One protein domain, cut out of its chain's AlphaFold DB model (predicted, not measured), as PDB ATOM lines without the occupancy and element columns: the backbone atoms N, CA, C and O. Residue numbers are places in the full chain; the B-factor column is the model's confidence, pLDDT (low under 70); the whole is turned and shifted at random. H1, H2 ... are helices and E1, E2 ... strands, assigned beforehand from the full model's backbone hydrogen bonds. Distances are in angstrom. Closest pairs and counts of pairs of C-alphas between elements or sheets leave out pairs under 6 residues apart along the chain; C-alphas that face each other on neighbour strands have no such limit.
ATOM      1  N   GLU A   2     -30.433 -52.907  13.816       80.19
ATOM      2  CA  GLU A   2     -29.387 -51.873  13.948       80.19
ATOM      3  C   GLU A   2     -27.931 -52.358  14.100       80.19
ATOM      4  O   GLU A   2     -27.046 -51.864  13.408       80.19
ATOM      5  N   LEU A   3     -27.656 -53.381  14.923       85.75
ATOM      6  CA  LEU A   3     -26.290 -53.917  15.064       85.75
ATOM      7  C   LEU A   3     -25.737 -54.513  13.752       85.75
ATOM      8  O   LEU A   3     -24.538 -54.436  13.500       85.75
ATOM      9  N   LEU A   4     -26.605 -55.086  12.907       87.69
ATOM     10  CA  LEU A   4     -26.223 -55.544  11.565       87.69
ATOM     11  C   LEU A   4     -25.913 -54.363  10.646       87.69
ATOM     12  O   LEU A   4     -24.976 -54.439   9.863       87.69
ATOM     13  N   GLY A   5     -26.687 -53.278  10.754       87.31
ATOM     14  CA  GLY A   5     -26.459 -52.055   9.986       87.31
ATOM     15  C   GLY A   5     -25.065 -51.487  10.246       87.31
ATOM     16  O   GLY A   5     -24.339 -51.183   9.302       87.31
ATOM     17  N   VAL A   6     -24.640 -51.456  11.513       88.62
ATOM     18  CA  VAL A   6     -23.278 -51.026  11.865       88.62
ATOM     19  C   VAL A   6     -22.218 -51.994  11.335       88.62
ATOM     20  O   VAL A   6     -21.199 -51.550  10.815       88.62
ATOM     21  N   GLU A   7     -22.452 -53.308  11.400       91.38
ATOM     22  CA  GLU A   7     -21.537 -54.300  10.816       91.38
ATOM     23  C   GLU A   7     -21.342 -54.081   9.310       91.38
ATOM     24  O   GLU A   7     -20.204 -54.030   8.839       91.38
ATOM     25  N   ILE A   8     -22.434 -53.898   8.561       90.50
ATOM     26  CA  ILE A   8     -22.395 -53.613   7.121       90.50
ATOM     27  C   ILE A   8     -21.620 -52.320   6.861       90.50
ATOM     28  O   ILE A   8     -20.678 -52.345   6.073       90.50
ATOM     29  N   ALA A   9     -21.940 -51.240   7.579       89.88
ATOM     30  CA  ALA A   9     -21.270 -49.952   7.418       89.88
ATOM     31  C   ALA A   9     -19.754 -50.052   7.657       89.88
ATOM     32  O   ALA A   9     -18.969 -49.483   6.900       89.88
ATOM     33  N   THR A  10     -19.316 -50.806   8.673       91.62
ATOM     34  CA  THR A  10     -17.878 -51.003   8.930       91.62
ATOM     35  C   THR A  10     -17.175 -51.804   7.836       91.62
ATOM     36  O   THR A  10     -16.049 -51.460   7.477       91.62
ATOM     37  N   ASN A  11     -17.827 -52.824   7.269       92.12
ATOM     38  CA  ASN A  11     -17.264 -53.595   6.156       92.12
ATOM     39  C   ASN A  11     -17.179 -52.746   4.883       92.12
ATOM     40  O   ASN A  11     -16.154 -52.750   4.212       92.12
ATOM     41  N   GLU A  12     -18.240 -51.998   4.574       91.69
ATOM     42  CA  GLU A  12     -18.282 -51.108   3.416       91.69
ATOM     43  C   GLU A  12     -17.194 -50.038   3.509       91.69
ATOM     44  O   GLU A  12     -16.445 -49.844   2.556       91.69
ATOM     45  N   ALA A  13     -17.026 -49.410   4.678       90.06
ATOM     46  CA  ALA A  13     -15.942 -48.462   4.904       90.06
ATOM     47  C   ALA A  13     -14.565 -49.101   4.669       90.06
ATOM     48  O   ALA A  13     -13.742 -48.511   3.976       90.06
ATOM     49  N   ALA A  14     -14.318 -50.314   5.178       89.19
ATOM     50  CA  ALA A  14     -13.054 -51.016   4.950       89.19
ATOM     51  C   ALA A  14     -12.792 -51.295   3.459       89.19
ATOM     52  O   ALA A  14     -11.654 -51.191   3.007       89.19
ATOM     53  N   THR A  15     -13.826 -51.628   2.684       90.00
ATOM     54  CA  THR A  15     -13.709 -51.807   1.230       90.00
ATOM     55  C   THR A  15     -13.448 -50.480   0.524       90.00
ATOM     56  O   THR A  15     -12.514 -50.389  -0.265       90.00
ATOM     57  N   ILE A  16     -14.220 -49.437   0.836       88.62
ATOM     58  CA  ILE A  16     -14.055 -48.111   0.228       88.62
ATOM     59  C   ILE A  16     -12.643 -47.588   0.478       88.62
ATOM     60  O   ILE A  16     -12.012 -47.120  -0.458       88.62
ATOM     61  N   LEU A  17     -12.123 -47.706   1.702       85.56
ATOM     62  CA  LEU A  17     -10.770 -47.261   2.043       85.56
ATOM     63  C   LEU A  17      -9.677 -47.940   1.206       85.56
ATOM     64  O   LEU A  17      -8.679 -47.299   0.899       85.56
ATOM     65  N   LYS A  18      -9.863 -49.209   0.824       85.00
ATOM     66  CA  LYS A  18      -8.915 -49.938  -0.035       85.00
ATOM     67  C   LYS A  18      -8.962 -49.471  -1.487       85.00
ATOM     68  O   LYS A  18      -7.926 -49.400  -2.135       85.00
ATOM     69  N   GLU A  19     -10.155 -49.165  -1.986       88.06
ATOM     70  CA  GLU A  19     -10.378 -48.807  -3.391       88.06
ATOM     71  C   GLU A  19     -10.217 -47.300  -3.660       88.06
ATOM     72  O   GLU A  19      -9.994 -46.870  -4.799       88.06
ATOM     73  N   LEU A  20     -10.342 -46.458  -2.629       84.25
ATOM     74  CA  LEU A  20     -10.217 -45.017  -2.785       84.25
ATOM     75  C   LEU A  20      -8.744 -44.626  -2.943       84.25
ATOM     76  O   LEU A  20      -7.961 -44.654  -2.001       84.25
ATOM     77  N   HIS A  21      -8.384 -44.137  -4.128       78.56
ATOM     78  CA  HIS A  21      -7.047 -43.613  -4.427       78.56
ATOM     79  C   HIS A  21      -6.871 -42.163  -3.925       78.56
ATOM     80  O   HIS A  21      -6.319 -41.306  -4.611       78.56
ATOM     81  N   MET A  22      -7.407 -41.855  -2.741       82.12
ATOM     82  CA  MET A  22      -7.350 -40.534  -2.116       82.12
ATOM     83  C   MET A  22      -6.991 -40.678  -0.639       82.12
ATOM     84  O   MET A  22      -7.485 -41.574   0.040       82.12
ATOM     85  N   LYS A  23      -6.168 -39.760  -0.124       80.25
ATOM     86  CA  LYS A  23      -5.826 -39.728   1.301       80.25
ATOM     87  C   LYS A  23      -7.056 -39.329   2.120       80.25
ATOM     88  O   LYS A  23      -7.639 -38.272   1.883       80.25
ATOM     89  N   ILE A  24      -7.433 -40.173   3.071       84.00
ATOM     90  CA  ILE A  24      -8.519 -39.921   4.021       84.00
ATOM     91  C   ILE A  24      -7.889 -39.607   5.377       84.00
ATOM     92  O   ILE A  24      -6.928 -40.254   5.772       84.00
ATOM     93  N   ASP A  25      -8.411 -38.603   6.081       83.56
ATOM     94  CA  ASP A  25      -7.868 -38.188   7.384       83.56
ATOM     95  C   ASP A  25      -8.607 -38.839   8.566       83.56
ATOM     96  O   ASP A  25      -8.032 -39.084   9.626       83.56
ATOM     97  N   SER A  26      -9.907 -39.117   8.415       87.94
ATOM     98  CA  SER A  26     -10.714 -39.771   9.452       87.94
ATOM     99  C   SER A  26     -11.984 -40.401   8.886       87.94
ATOM    100  O   SER A  26     -12.493 -39.973   7.849       87.94
ATOM    101  N   VAL A  27     -12.526 -41.384   9.605       89.69
ATOM    102  CA  VAL A  27     -13.803 -42.037   9.283       89.69
ATOM    103  C   VAL A  27     -14.737 -41.919  10.483       89.69
ATOM    104  O   VAL A  27     -14.378 -42.266  11.607       89.69
ATOM    105  N   THR A  28     -15.952 -41.416  10.266       90.25
ATOM    106  CA  THR A  28     -16.961 -41.274  11.326       90.25
ATOM    107  C   THR A  28     -18.208 -42.071  10.976       90.25
ATOM    108  O   THR A  28     -18.831 -41.820   9.949       90.25
ATOM    109  N   PHE A  29     -18.580 -43.003  11.849       89.69
ATOM    110  CA  PHE A  29     -19.805 -43.789  11.753       89.69
ATOM    111  C   PHE A  29     -20.884 -43.156  12.628       89.69
ATOM    112  O   PHE A  29     -20.648 -42.888  13.807       89.69
ATOM    113  N   PHE A  30     -22.069 -42.944  12.065       88.19
ATOM    114  CA  PHE A  30     -23.223 -42.427  12.795       88.19
ATOM    115  C   PHE A  30     -24.237 -43.545  13.045       88.19
ATOM    116  O   PHE A  30     -24.548 -44.310  12.135       88.19
ATOM    117  N   CYS A  31     -24.735 -43.648  14.276       87.06
ATOM    118  CA  CYS A  31     -25.768 -44.604  14.671       87.06
ATOM    119  C   CYS A  31     -26.834 -43.885  15.497       87.06
ATOM    120  O   CYS A  31     -26.508 -43.138  16.416       87.06
ATOM    121  N   ASP A  32     -28.101 -44.109  15.187       85.62
ATOM    122  CA  ASP A  32     -29.256 -43.542  15.895       85.62
ATOM    123  C   ASP A  32     -29.791 -44.453  17.007       85.62
ATOM    124  O   ASP A  32     -30.762 -44.127  17.689       85.62
ATOM    125  N   ASN A  33     -29.114 -45.572  17.260       86.81
ATOM    126  CA  ASN A  33     -29.446 -46.485  18.338       86.81
ATOM    127  C   ASN A  33     -28.394 -46.429  19.452       86.81
ATOM    128  O   ASN A  33     -27.303 -46.998  19.355       86.81
ATOM    129  N   VAL A  34     -28.757 -45.767  20.554       86.88
ATOM    130  CA  VAL A  34     -27.888 -45.595  21.729       86.88
ATOM    131  C   VAL A  34     -27.490 -46.940  22.346       86.88
ATOM    132  O   VAL A  34     -26.342 -47.103  22.755       86.88
ATOM    133  N   SER A  35     -28.391 -47.927  22.378       87.00
ATOM    134  CA  SER A  35     -28.100 -49.257  22.933       87.00
ATOM    135  C   SER A  35     -27.050 -50.001  22.110       87.00
ATOM    136  O   SER A  35     -26.138 -50.603  22.673       87.00
ATOM    137  N   VAL A  36     -27.127 -49.918  20.778       87.38
ATOM    138  CA  VAL A  36     -26.114 -50.498  19.883       87.38
ATOM    139  C   VAL A  36     -24.768 -49.809  20.057       87.38
ATOM    140  O   VAL A  36     -23.745 -50.487  20.159       87.38
ATOM    141  N   LEU A  37     -24.760 -48.478  20.141       88.50
ATOM    142  CA  LEU A  37     -23.535 -47.722  20.375       88.50
ATOM    143  C   LEU A  37     -22.890 -48.119  21.713       88.50
ATOM    144  O   LEU A  37     -21.689 -48.384  21.763       88.50
ATOM    145  N   TYR A  38     -23.698 -48.251  22.767       87.31
ATOM    146  CA  TYR A  38     -23.252 -48.725  24.072       87.31
ATOM    147  C   TYR A  38     -22.636 -50.131  23.992       87.31
ATOM    148  O   TYR A  38     -21.537 -50.347  24.499       87.31
ATOM    149  N   TRP A  39     -23.280 -51.072  23.295       89.31
ATOM    150  CA  TRP A  39     -22.749 -52.429  23.112       89.31
ATOM    151  C   TRP A  39     -21.418 -52.472  22.357       89.31
ATOM    152  O   TRP A  39     -20.580 -53.326  22.643       89.31
ATOM    153  N   ILE A  40     -21.204 -51.573  21.395       87.50
ATOM    154  CA  ILE A  40     -19.953 -51.505  20.631       87.50
ATOM    155  C   ILE A  40     -18.832 -50.916  21.485       87.50
ATOM    156  O   ILE A  40     -17.745 -51.506  21.548       87.50
ATOM    157  N   LEU A  41     -19.103 -49.800  22.165       85.19
ATOM    158  CA  LEU A  41     -18.118 -49.065  22.962       85.19
ATOM    159  C   LEU A  41     -17.746 -49.783  24.265       85.19
ATOM    160  O   LEU A  41     -16.596 -49.714  24.691       85.19
ATOM    161  N   HIS A  42     -18.680 -50.518  24.870       84.06
ATOM    162  CA  HIS A  42     -18.468 -51.203  26.143       84.06
ATOM    163  C   HIS A  42     -18.491 -52.725  25.984       84.06
ATOM    164  O   HIS A  42     -19.237 -53.290  25.179       84.06
ATOM    165  N   ARG A  43     -17.672 -53.437  26.769       71.88
ATOM    166  CA  ARG A  43     -17.789 -54.899  26.864       71.88
ATOM    167  C   ARG A  43     -19.091 -55.223  27.589       71.88
ATOM    168  O   ARG A  43     -19.250 -54.874  28.751       71.88
ATOM    169  N   THR A  44     -20.010 -55.867  26.882       68.50
ATOM    170  CA  THR A  44     -21.313 -56.273  27.404       68.50
ATOM    171  C   THR A  44     -21.473 -57.772  27.200       68.50
ATOM    172  O   THR A  44     -21.103 -58.291  26.147       68.50
ATOM    173  N   ASN A  45     -21.980 -58.464  28.223       70.12
ATOM    174  CA  ASN A  45     -22.311 -59.884  28.136       70.12
ATOM    175  C   ASN A  45     -23.657 -59.988  27.423       70.12
ATOM    176  O   ASN A  45     -24.669 -59.499  27.928       70.12
ATOM    177  N   GLY A  46     -23.645 -60.542  26.215       72.12
ATOM    178  CA  GLY A  46     -24.806 -60.582  25.335       72.12
ATOM    179  C   GLY A  46     -25.146 -62.004  24.923       72.12
ATOM    180  O   GLY A  46     -24.496 -62.970  25.308       72.12
ATOM    181  N   THR A  47     -26.168 -62.157  24.085       82.81
ATOM    182  CA  THR A  47     -26.376 -63.444  23.419       82.81
ATOM    183  C   THR A  47     -25.196 -63.729  22.485       82.81
ATOM    184  O   THR A  47     -24.605 -62.808  21.915       82.81
ATOM    185  N   ARG A  48     -24.891 -65.015  22.256       81.69
ATOM    186  CA  ARG A  48     -23.797 -65.467  21.368       81.69
ATOM    187  C   ARG A  48     -23.791 -64.762  20.002       81.69
ATOM    188  O   ARG A  48     -22.740 -64.529  19.412       81.69
ATOM    189  N   TRP A  49     -24.970 -64.400  19.500       78.06
ATOM    190  CA  TRP A  49     -25.137 -63.691  18.234       78.06
ATOM    191  C   TRP A  49     -24.727 -62.214  18.297       78.06
ATOM    192  O   TRP A  49     -24.067 -61.722  17.383       78.06
ATOM    193  N   VAL A  50     -25.074 -61.510  19.381       84.19
ATOM    194  CA  VAL A  50     -24.632 -60.128  19.619       84.19
ATOM    195  C   VAL A  50     -23.115 -60.097  19.784       84.19
ATOM    196  O   VAL A  50     -22.441 -59.306  19.127       84.19
ATOM    197  N   GLU A  51     -22.556 -61.021  20.564       85.88
ATOM    198  CA  GLU A  51     -21.112 -61.112  20.797       85.88
ATOM    199  C   GLU A  51     -20.315 -61.375  19.515       85.88
ATOM    200  O   GLU A  51     -19.306 -60.711  19.266       85.88
ATOM    201  N   HIS A  52     -20.783 -62.294  18.663       87.94
ATOM    202  CA  HIS A  52     -20.128 -62.590  17.390       87.94
ATOM    203  C   HIS A  52     -20.049 -61.352  16.482       87.94
ATOM    204  O   HIS A  52     -19.008 -61.072  15.883       87.94
ATOM    205  N   ARG A  53     -21.129 -60.566  16.415       89.50
ATOM    206  CA  ARG A  53     -21.178 -59.340  15.604       89.50
ATOM    207  C   ARG A  53     -20.340 -58.220  16.187       89.50
ATOM    208  O   ARG A  53     -19.594 -57.580  15.453       89.50
ATOM    209  N   LEU A  54     -20.389 -58.032  17.504       89.94
ATOM    210  CA  LEU A  54     -19.520 -57.085  18.197       89.94
ATOM    211  C   LEU A  54     -18.045 -57.412  17.964       89.94
ATOM    212  O   LEU A  54     -17.251 -56.501  17.733       89.94
ATOM    213  N   LYS A  55     -17.675 -58.699  17.971       89.25
ATOM    214  CA  LYS A  55     -16.315 -59.137  17.641       89.25
ATOM    215  C   LYS A  55     -15.938 -58.717  16.222       89.25
ATOM    216  O   LYS A  55     -14.907 -58.080  16.050       89.25
ATOM    217  N   LYS A  56     -16.788 -58.993  15.228       90.62
ATOM    218  CA  LYS A  56     -16.522 -58.642  13.824       90.62
ATOM    219  C   LYS A  56     -16.425 -57.129  13.590       90.62
ATOM    220  O   LYS A  56     -15.482 -56.681  12.942       90.62
ATOM    221  N   ILE A  57     -17.337 -56.347  14.170       91.31
ATOM    222  CA  ILE A  57     -17.305 -54.875  14.131       91.31
ATOM    223  C   ILE A  57     -15.984 -54.363  14.716       91.31
ATOM    224  O   ILE A  57     -15.281 -53.586  14.077       91.31
ATOM    225  N   ARG A  58     -15.599 -54.841  15.907       89.62
ATOM    226  CA  ARG A  58     -14.360 -54.421  16.582       89.62
ATOM    227  C   ARG A  58     -13.105 -54.822  15.813       89.62
ATOM    228  O   ARG A  58     -12.188 -54.017  15.722       89.62
ATOM    229  N   THR A  59     -13.066 -56.026  15.240       90.69
ATOM    230  CA  THR A  59     -11.950 -56.469  14.390       90.69
ATOM    231  C   THR A  59     -11.807 -55.575  13.160       90.69
ATOM    232  O   THR A  59     -10.705 -55.128  12.859       90.69
ATOM    233  N   THR A  60     -12.918 -55.251  12.496       89.38
ATOM    234  CA  THR A  60     -12.918 -54.405  11.293       89.38
ATOM    235  C   THR A  60     -12.492 -52.974  11.622       89.38
ATOM    236  O   THR A  60     -11.585 -52.440  10.990       89.38
ATOM    237  N   LEU A  61     -13.046 -52.375  12.678       88.06
ATOM    238  CA  LEU A  61     -12.613 -51.057  13.163       88.06
ATOM    239  C   LEU A  61     -11.138 -51.048  13.585       88.06
ATOM    240  O   LEU A  61     -10.433 -50.075  13.331       88.06
ATOM    241  N   GLY A  62     -10.661 -52.132  14.202       85.81
ATOM    242  CA  GLY A  62      -9.254 -52.317  14.543       85.81
ATOM    243  C   GLY A  62      -8.353 -52.300  13.310       85.81
ATOM    244  O   GLY A  62      -7.348 -51.599  13.324       85.81
ATOM    245  N   SER A  63      -8.748 -52.998  12.238       85.44
ATOM    246  CA  SER A  63      -7.999 -52.985  10.974       85.44
ATOM    247  C   SER A  63      -7.942 -51.589  10.352       85.44
ATOM    248  O   SER A  63      -6.870 -51.147   9.968       85.44
ATOM    249  N   ILE A  64      -9.051 -50.843  10.368       83.62
ATOM    250  CA  ILE A  64      -9.091 -49.474   9.837       83.62
ATOM    251  C   ILE A  64      -8.195 -48.532  10.663       83.62
ATOM    252  O   ILE A  64      -7.520 -47.677  10.103       83.62
ATOM    253  N   ASN A  65      -8.157 -48.682  11.992       78.00
ATOM    254  CA  ASN A  65      -7.330 -47.828  12.855       78.00
ATOM    255  C   ASN A  65      -5.818 -48.072  12.700       78.00
ATOM    256  O   ASN A  65      -5.034 -47.169  12.988       78.00
ATOM    257  N   GLN A  66      -5.398 -49.272  12.285       70.38
ATOM    258  CA  GLN A  66      -3.980 -49.596  12.070       70.38
ATOM    259  C   GLN A  66      -3.375 -48.839  10.880       70.38
ATOM    260  O   GLN A  66      -2.176 -48.568  10.885       70.38
ATOM    261  N   ASP A  67      -4.201 -48.385   9.938       65.06
ATOM    262  CA  ASP A  67      -3.784 -47.617   8.761       65.06
ATOM    263  C   ASP A  67      -3.576 -46.109   9.059       65.06
ATOM    264  O   ASP A  67      -3.723 -45.264   8.178       65.06
ATOM    265  N   ASN A  68      -3.253 -45.734  10.311       62.84
ATOM    266  CA  ASN A  68      -3.156 -44.344  10.807       62.84
ATOM    267  C   ASN A  68      -4.434 -43.496  10.625       62.84
ATOM    268  O   ASN A  68      -4.401 -42.266  10.717       62.84
ATOM    269  N   LEU A  69      -5.580 -44.141  10.407       75.69
ATOM    270  CA  LEU A  69      -6.875 -43.489  10.247       75.69
ATOM    271  C   LEU A  69      -7.612 -43.409  11.583       75.69
ATOM    272  O   LEU A  69      -7.846 -44.413  12.251       75.69
ATOM    273  N   LYS A  70      -8.063 -42.211  11.961       79.88
ATOM    274  CA  LYS A  70      -8.893 -42.041  13.159       79.88
ATOM    275  C   LYS A  70     -10.333 -42.459  12.862       79.88
ATOM    276  O   LYS A  70     -11.056 -41.727  12.181       79.88
ATOM    277  N   THR A  71     -10.777 -43.594  13.404       85.50
ATOM    278  CA  THR A  71     -12.204 -43.958  13.393       85.50
ATOM    279  C   THR A  71     -12.940 -43.391  14.607       85.50
ATOM    280  O   THR A  71     -12.406 -43.332  15.716       85.50
ATOM    281  N   SER A  72     -14.187 -42.954  14.421       88.19
ATOM    282  CA  SER A  72     -15.071 -42.591  15.533       88.19
ATOM    283  C   SER A  72     -16.493 -43.089  15.308       88.19
ATOM    284  O   SER A  72     -16.974 -43.095  14.177       88.19
ATOM    285  N   LEU A  73     -17.166 -43.504  16.382       89.06
ATOM    286  CA  LEU A  73     -18.597 -43.799  16.373       89.06
ATOM    287  C   LEU A  73     -19.332 -42.702  17.135       89.06
ATOM    288  O   LEU A  73     -18.946 -42.357  18.253       89.06
ATOM    289  N   ARG A  74     -20.380 -42.146  16.530       89.00
ATOM    290  CA  ARG A  74     -21.162 -41.048  17.097       89.00
ATOM    291  C   ARG A  74     -22.646 -41.360  17.049       89.00
ATOM    292  O   ARG A  74     -23.140 -41.947  16.089       89.00
ATOM    293  N   TYR A  75     -23.351 -40.919  18.081       88.62
ATOM    294  CA  TYR A  75     -24.804 -40.918  18.062       88.62
ATOM    295  C   TYR A  75     -25.322 -39.825  17.121       88.62
ATOM    296  O   TYR A  75     -24.784 -38.713  17.123       88.62
ATOM    297  N   ILE A  76     -26.362 -40.129  16.346       84.56
ATOM    298  CA  ILE A  76     -27.128 -39.135  15.590       84.56
ATOM    299  C   ILE A  76     -28.622 -39.293  15.895       84.56
ATOM    300  O   ILE A  76     -29.137 -40.400  15.800       84.56
ATOM    301  N   PRO A  77     -29.341 -38.226  16.271       81.38
ATOM    302  CA  PRO A  77     -30.796 -38.279  16.375       81.38
ATOM    303  C   PRO A  77     -31.446 -38.694  15.047       81.38
ATOM    304  O   PRO A  77     -30.974 -38.292  13.980       81.38
ATOM    305  N   ALA A  78     -32.535 -39.464  15.097       72.44
ATOM    306  CA  ALA A  78     -33.212 -39.977  13.901       72.44
ATOM    307  C   ALA A  78     -33.685 -38.859  12.946       72.44
ATOM    308  O   ALA A  78     -33.578 -38.996  11.732       72.44
ATOM    309  N   ASP A  79     -34.122 -37.713  13.479       71.62
ATOM    310  CA  ASP A  79     -34.516 -36.516  12.715       71.62
ATOM    311  C   ASP A  79     -33.341 -35.837  11.986       71.62
ATOM    312  O   ASP A  79     -33.538 -35.033  11.072       71.62
ATOM    313  N   GLN A  80     -32.110 -36.167  12.376       73.88
ATOM    314  CA  GLN A  80     -30.878 -35.664  11.772       73.88
ATOM    315  C   GLN A  80     -30.132 -36.738  10.977       73.88
ATOM    316  O   GLN A  80     -29.151 -36.404  10.309       73.88
ATOM    317  N   ASN A  81     -30.580 -37.996  11.019       75.19
ATOM    318  CA  ASN A  81     -29.949 -39.107  10.323       75.19
ATOM    319  C   ASN A  81     -30.278 -39.044   8.817       75.19
ATOM    320  O   ASN A  81     -31.413 -39.310   8.417       75.19
ATOM    321  N   PRO A  82     -29.313 -38.732   7.932       67.50
ATOM    322  CA  PRO A  82     -29.582 -38.674   6.497       67.50
ATOM    323  C   PRO A  82     -29.953 -40.043   5.907       67.50
ATOM    324  O   PRO A  82     -30.596 -40.085   4.859       67.50
ATOM    325  N   ALA A  83     -29.586 -41.151   6.566       70.62
ATOM    326  CA  ALA A  83     -29.986 -42.489   6.140       70.62
ATOM    327  C   ALA A  83     -31.492 -42.731   6.341       70.62
ATOM    328  O   ALA A  83     -32.102 -43.386   5.501       70.62
ATOM    329  N   GLU A  84     -32.105 -42.131   7.370       70.31
ATOM    330  CA  GLU A  84     -33.548 -42.252   7.639       70.31
ATOM    331  C   GLU A  84     -34.401 -41.623   6.527       70.31
ATOM    332  O   GLU A  84     -35.433 -42.166   6.134       70.31
ATOM    333  N   ILE A  85     -33.924 -40.525   5.927       64.62
ATOM    334  CA  ILE A  85     -34.562 -39.907   4.751       64.62
ATOM    335  C   ILE A  85     -34.610 -40.887   3.568       64.62
ATOM    336  O   ILE A  85     -35.580 -40.891   2.806       64.62
ATOM    337  N   ALA A  86     -33.564 -41.699   3.395       62.88
ATOM    338  CA  ALA A  86     -33.454 -42.646   2.292       62.88
ATOM    339  C   ALA A  86     -34.261 -43.934   2.529       62.88
ATOM    340  O   ALA A  86     -34.781 -44.497   1.568       62.88
ATOM    341  N   THR A  87     -34.379 -44.394   3.778       66.50
ATOM    342  CA  THR A  87     -35.022 -45.674   4.122       66.50
ATOM    343  C   THR A  87     -36.505 -45.548   4.465       66.50
ATOM    344  O   THR A  87     -37.292 -46.358   3.979       66.50
ATOM    345  N   ARG A  88     -36.921 -44.550   5.260       67.88
ATOM    346  CA  ARG A  88     -38.344 -44.329   5.603       67.88
ATOM    347  C   ARG A  88     -39.084 -43.481   4.575       67.88
ATOM    348  O   ARG A  88     -40.314 -43.466   4.561       67.88
ATOM    349  N   GLY A  89     -38.336 -42.811   3.701       59.53
ATOM    350  CA  GLY A  89     -38.869 -41.828   2.773       59.53
ATOM    351  C   GLY A  89     -39.233 -40.528   3.486       59.53
ATOM    352  O   GLY A  89     -39.487 -40.478   4.686       59.53
ATOM    353  N   CYS A  90     -39.251 -39.438   2.731       68.50
ATOM    354  CA  CYS A  90     -39.761 -38.157   3.199       68.50
ATOM    355  C   CYS A  90     -40.670 -37.569   2.127       68.50
ATOM    356  O   CYS A  90     -40.494 -37.818   0.926       68.50
ATOM    357  N   SER A  91     -41.648 -36.774   2.544       71.88
ATOM    358  CA  SER A  91     -42.441 -36.009   1.594       71.88
ATOM    359  C   SER A  91     -41.572 -34.953   0.899       71.88
ATOM    360  O   SER A  91     -40.566 -34.468   1.423       71.88
ATOM    361  N   VAL A  92     -41.991 -34.525  -0.293       67.25
ATOM    362  CA  VAL A  92     -41.308 -33.456  -1.046       67.25
ATOM    363  C   VAL A  92     -41.221 -32.155  -0.230       67.25
ATOM    364  O   VAL A  92     -40.275 -31.385  -0.403       67.25
ATOM    365  N   LEU A  93     -42.194 -31.899   0.651       73.81
ATOM    366  CA  LEU A  93     -42.222 -30.722   1.521       73.81
ATOM    367  C   LEU A  93     -41.172 -30.821   2.637       73.81
ATOM    368  O   LEU A  93     -40.398 -29.882   2.824       73.81
ATOM    369  N   GLU A  94     -41.081 -31.971   3.306       70.50
ATOM    370  CA  GLU A  94     -40.077 -32.236   4.347       70.50
ATOM    371  C   GLU A  94     -38.657 -32.231   3.772       70.50
ATOM    372  O   GLU A  94     -37.755 -31.609   4.341       70.50
ATOM    373  N   LEU A  95     -38.460 -32.824   2.587       67.94
ATOM    374  CA  LEU A  95     -37.169 -32.795   1.906       67.94
ATOM    375  C   LEU A  95     -36.741 -31.357   1.607       67.94
ATOM    376  O   LEU A  95     -35.605 -30.990   1.907       67.94
ATOM    377  N   LYS A  96     -37.651 -30.525   1.073       67.56
ATOM    378  CA  LYS A  96     -37.392 -29.104   0.780       67.56
ATOM    379  C   LYS A  96     -37.024 -28.298   2.030       67.56
ATOM    380  O   LYS A  96     -36.194 -27.397   1.927       67.56
ATOM    381  N   ALA A  97     -37.609 -28.618   3.185       70.19
ATOM    382  CA  ALA A  97     -37.305 -27.968   4.461       70.19
ATOM    383  C   ALA A  97     -35.984 -28.461   5.099       70.19
ATOM    384  O   ALA A  97     -35.343 -27.731   5.870       70.19
ATOM    385  N   SER A  98     -35.535 -29.674   4.754       68.50
ATOM    386  CA  SER A  98     -34.323 -30.286   5.309       68.50
ATOM    387  C   SER A  98     -33.046 -29.468   5.043       68.50
ATOM    388  O   SER A  98     -32.907 -28.737   4.054       68.50
ATOM    389  N   LYS A  99     -32.044 -29.607   5.921       64.75
ATOM    390  CA  LYS A  99     -30.700 -29.036   5.693       64.75
ATOM    391  C   LYS A  99     -29.996 -29.679   4.487       64.75
ATOM    392  O   LYS A  99     -29.180 -29.024   3.842       64.75
ATOM    393  N   MET A 100     -30.367 -30.908   4.119       60.94
ATOM    394  CA  MET A 100     -29.808 -31.634   2.974       60.94
ATOM    395  C   MET A 100     -30.149 -30.949   1.640       60.94
ATOM    396  O   MET A 100     -29.272 -30.767   0.794       60.94
ATOM    397  N   CYS A 101     -31.375 -30.425   1.500       58.25
ATOM    398  CA  CYS A 101     -31.785 -29.595   0.361       58.25
ATOM    399  C   CYS A 101     -31.119 -28.214   0.311       58.25
ATOM    400  O   CYS A 101     -31.299 -27.500  -0.673       58.25
ATOM    401  N   ARG A 102     -30.353 -27.811   1.332       66.12
ATOM    402  CA  ARG A 102     -29.565 -26.567   1.336       66.12
ATOM    403  C   ARG A 102     -28.088 -26.789   0.996       66.12
ATOM    404  O   ARG A 102     -27.401 -25.810   0.723       66.12
ATOM    405  N   CYS A 103     -27.621 -28.037   0.919       69.31
ATOM    406  CA  CYS A 103     -26.243 -28.353   0.549       69.31
ATOM    407  C   CYS A 103     -25.937 -27.925  -0.897       69.31
ATOM    408  O   CYS A 103     -26.458 -28.485  -1.864       69.31
ATOM    409  N   THR A 104     -25.060 -26.934  -1.055       71.56
ATOM    410  CA  THR A 104     -24.644 -26.383  -2.353       71.56
ATOM    411  C   THR A 104     -23.912 -27.409  -3.221       71.56
ATOM    412  O   THR A 104     -24.109 -27.432  -4.435       71.56
ATOM    413  N   ILE A 105     -23.132 -28.306  -2.608       68.00
ATOM    414  CA  ILE A 105     -22.421 -29.394  -3.297       68.00
ATOM    415  C   ILE A 105     -23.422 -30.401  -3.884       68.00
ATOM    416  O   ILE A 105     -23.342 -30.737  -5.067       68.00
ATOM    417  N   CYS A 106     -24.414 -30.830  -3.096       64.12
ATOM    418  CA  CYS A 106     -25.448 -31.760  -3.558       64.12
ATOM    419  C   CYS A 106     -26.329 -31.143  -4.649       64.12
ATOM    420  O   CYS A 106     -26.642 -31.828  -5.621       64.12
ATOM    421  N   LYS A 107     -26.671 -29.848  -4.537       65.94
ATOM    422  CA  LYS A 107     -27.399 -29.109  -5.583       65.94
ATOM    423  C   LYS A 107     -26.632 -29.052  -6.901       65.94
ATOM    424  O   LYS A 107     -27.245 -29.210  -7.949       65.94
ATOM    425  N   LYS A 108     -25.312 -28.843  -6.858       64.12
ATOM    426  CA  LYS A 108     -24.471 -28.843  -8.065       64.12
ATOM    427  C   LYS A 108     -24.373 -30.229  -8.708       64.12
ATOM    428  O   LYS A 108     -24.442 -30.316  -9.924       64.12
ATOM    429  N   ARG A 109     -24.229 -31.299  -7.915       62.78
ATOM    430  CA  ARG A 109     -24.057 -32.670  -8.439       62.78
ATOM    431  C   ARG A 109     -25.349 -33.323  -8.934       62.78
ATOM    432  O   ARG A 109     -25.308 -34.051  -9.914       62.78
ATOM    433  N   HIS A 110     -26.479 -33.071  -8.274       61.53
ATOM    434  CA  HIS A 110     -27.761 -33.729  -8.576       61.53
ATOM    435  C   HIS A 110     -28.812 -32.774  -9.159       61.53
ATOM    436  O   HIS A 110     -29.970 -33.154  -9.351       61.53
ATOM    437  N   GLY A 111     -28.432 -31.520  -9.416       57.12
ATOM    438  CA  GLY A 111     -29.286 -30.545 -10.077       57.12
ATOM    439  C   GLY A 111     -29.662 -31.047 -11.466       57.12
ATOM    440  O   GLY A 111     -28.804 -31.240 -12.321       57.12
TER     441      GLY A 111
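Overview. This is residues 2 to 111 of the 301 residues of the protein "Integrase catalytic domain-containing protein" of Caenorhabditis japonica (UniProt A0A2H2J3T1). Two long helices, H1 and H3, lie side by side and run the same way, packed on a narrow sheet of two strands, E1 and E2, with H2 at the end where both strands finish. From this body the last part of the chain printed here trails away as a loose string of three short helices, H4, H5 and H6, and residues 101 to 111 stick out from the rest. The printed part has 110 residues with six named helices and two named strands, in the order H1, E1, H2, H3, E2, H4, H5, H6; the sheet has the order E1, E2 and is parallel, and the class is mostly helix. The whole is only just loose, close to compact, with a radius of gyration of the C-alphas of 16.2 A, and its flat outline spans 44 by 34 by 16 A.

Arrangement. H1, residues 2 to 19, opens the printed part, and a short link joins it to E1, residues 26 to 31. The closest C-alphas of these two are those of Val 6 and Cys 31, 7.4 A apart. A tight link follows, then H2, residues 34 to 41, which is close to H1 but not clearly touching it, the closest C-alphas being those of Leu 3 and Val 36 at 5.9 A. H3, residues 48 to 66, touches H1 at a shallow tilt of 27 degrees, the same way, with Glu 7 and Ile 57 closest, their C-alphas 5.4 A apart. With its residues 54 to 58 alone H3 touches H2, at a steep tilt of 61 degrees; the closest C-alphas are those of Ile 40 and Leu 54, 6.1 A apart. A tight link leads from H3 to E2, residues 70 to 75, the parallel neighbour of E1, with 20 degrees between their directions. N 29 and O 72 are 2.8 A apart and N 74 and O 29 are 2.8 A apart, both within hydrogen-bond range. E1, H2, H3 and E2 form a strand-helix-strand unit, two parallel neighbour strands with helices between them along the chain, and its crossover is right-handed. E1 and H3 are near each other, with 5 pairs of C-alphas within 10 A. The closest C-alphas of H2 and E2 are those of Val 34 and Tyr 75, 6.7 A apart. H4, residues 82 to 87, and H5, residues 92 to 97, are only just apart, their closest C-alphas being 8.1 A from each other. H6, residues 104 to 110, is apart from H4 and from H5. In H1, H2, H3, H5 and H6 every O i to N i+4 pair is within hydrogen-bond range; in H4 it is 1 of 2.

Along the chain. H1 begins at C-alpha 2, at (-29.387, -51.873, 13.948), and is 25.9 A long from first to last C-alpha. E1 measures 16.6 A and H2 10.4 A. H3, the longest helix with 19 residues, measures 27.0 A and begins at C-alpha 48, at (-23.797, -65.467, 21.368). E2 measures 16.7 A. H4, H5 and H6 are short, and H6 ends at C-alpha 110, at (-27.761, -33.729, -8.576).

Size, cuts and confidence. The two C-alphas farthest apart are those of Asn 45 and Gly 111, at 48.7 A. Residues 101 to 111, of which 104 to 110 belong to H6, stand free; without them the body spans 42 by 38 by 16 A. The printed part has no cut, and no link between its named elements is long. The mean pLDDT of the printed part is 79.5; 26 residues are under 70, among them 85 to 90, 98 to 103 and 105 to 111.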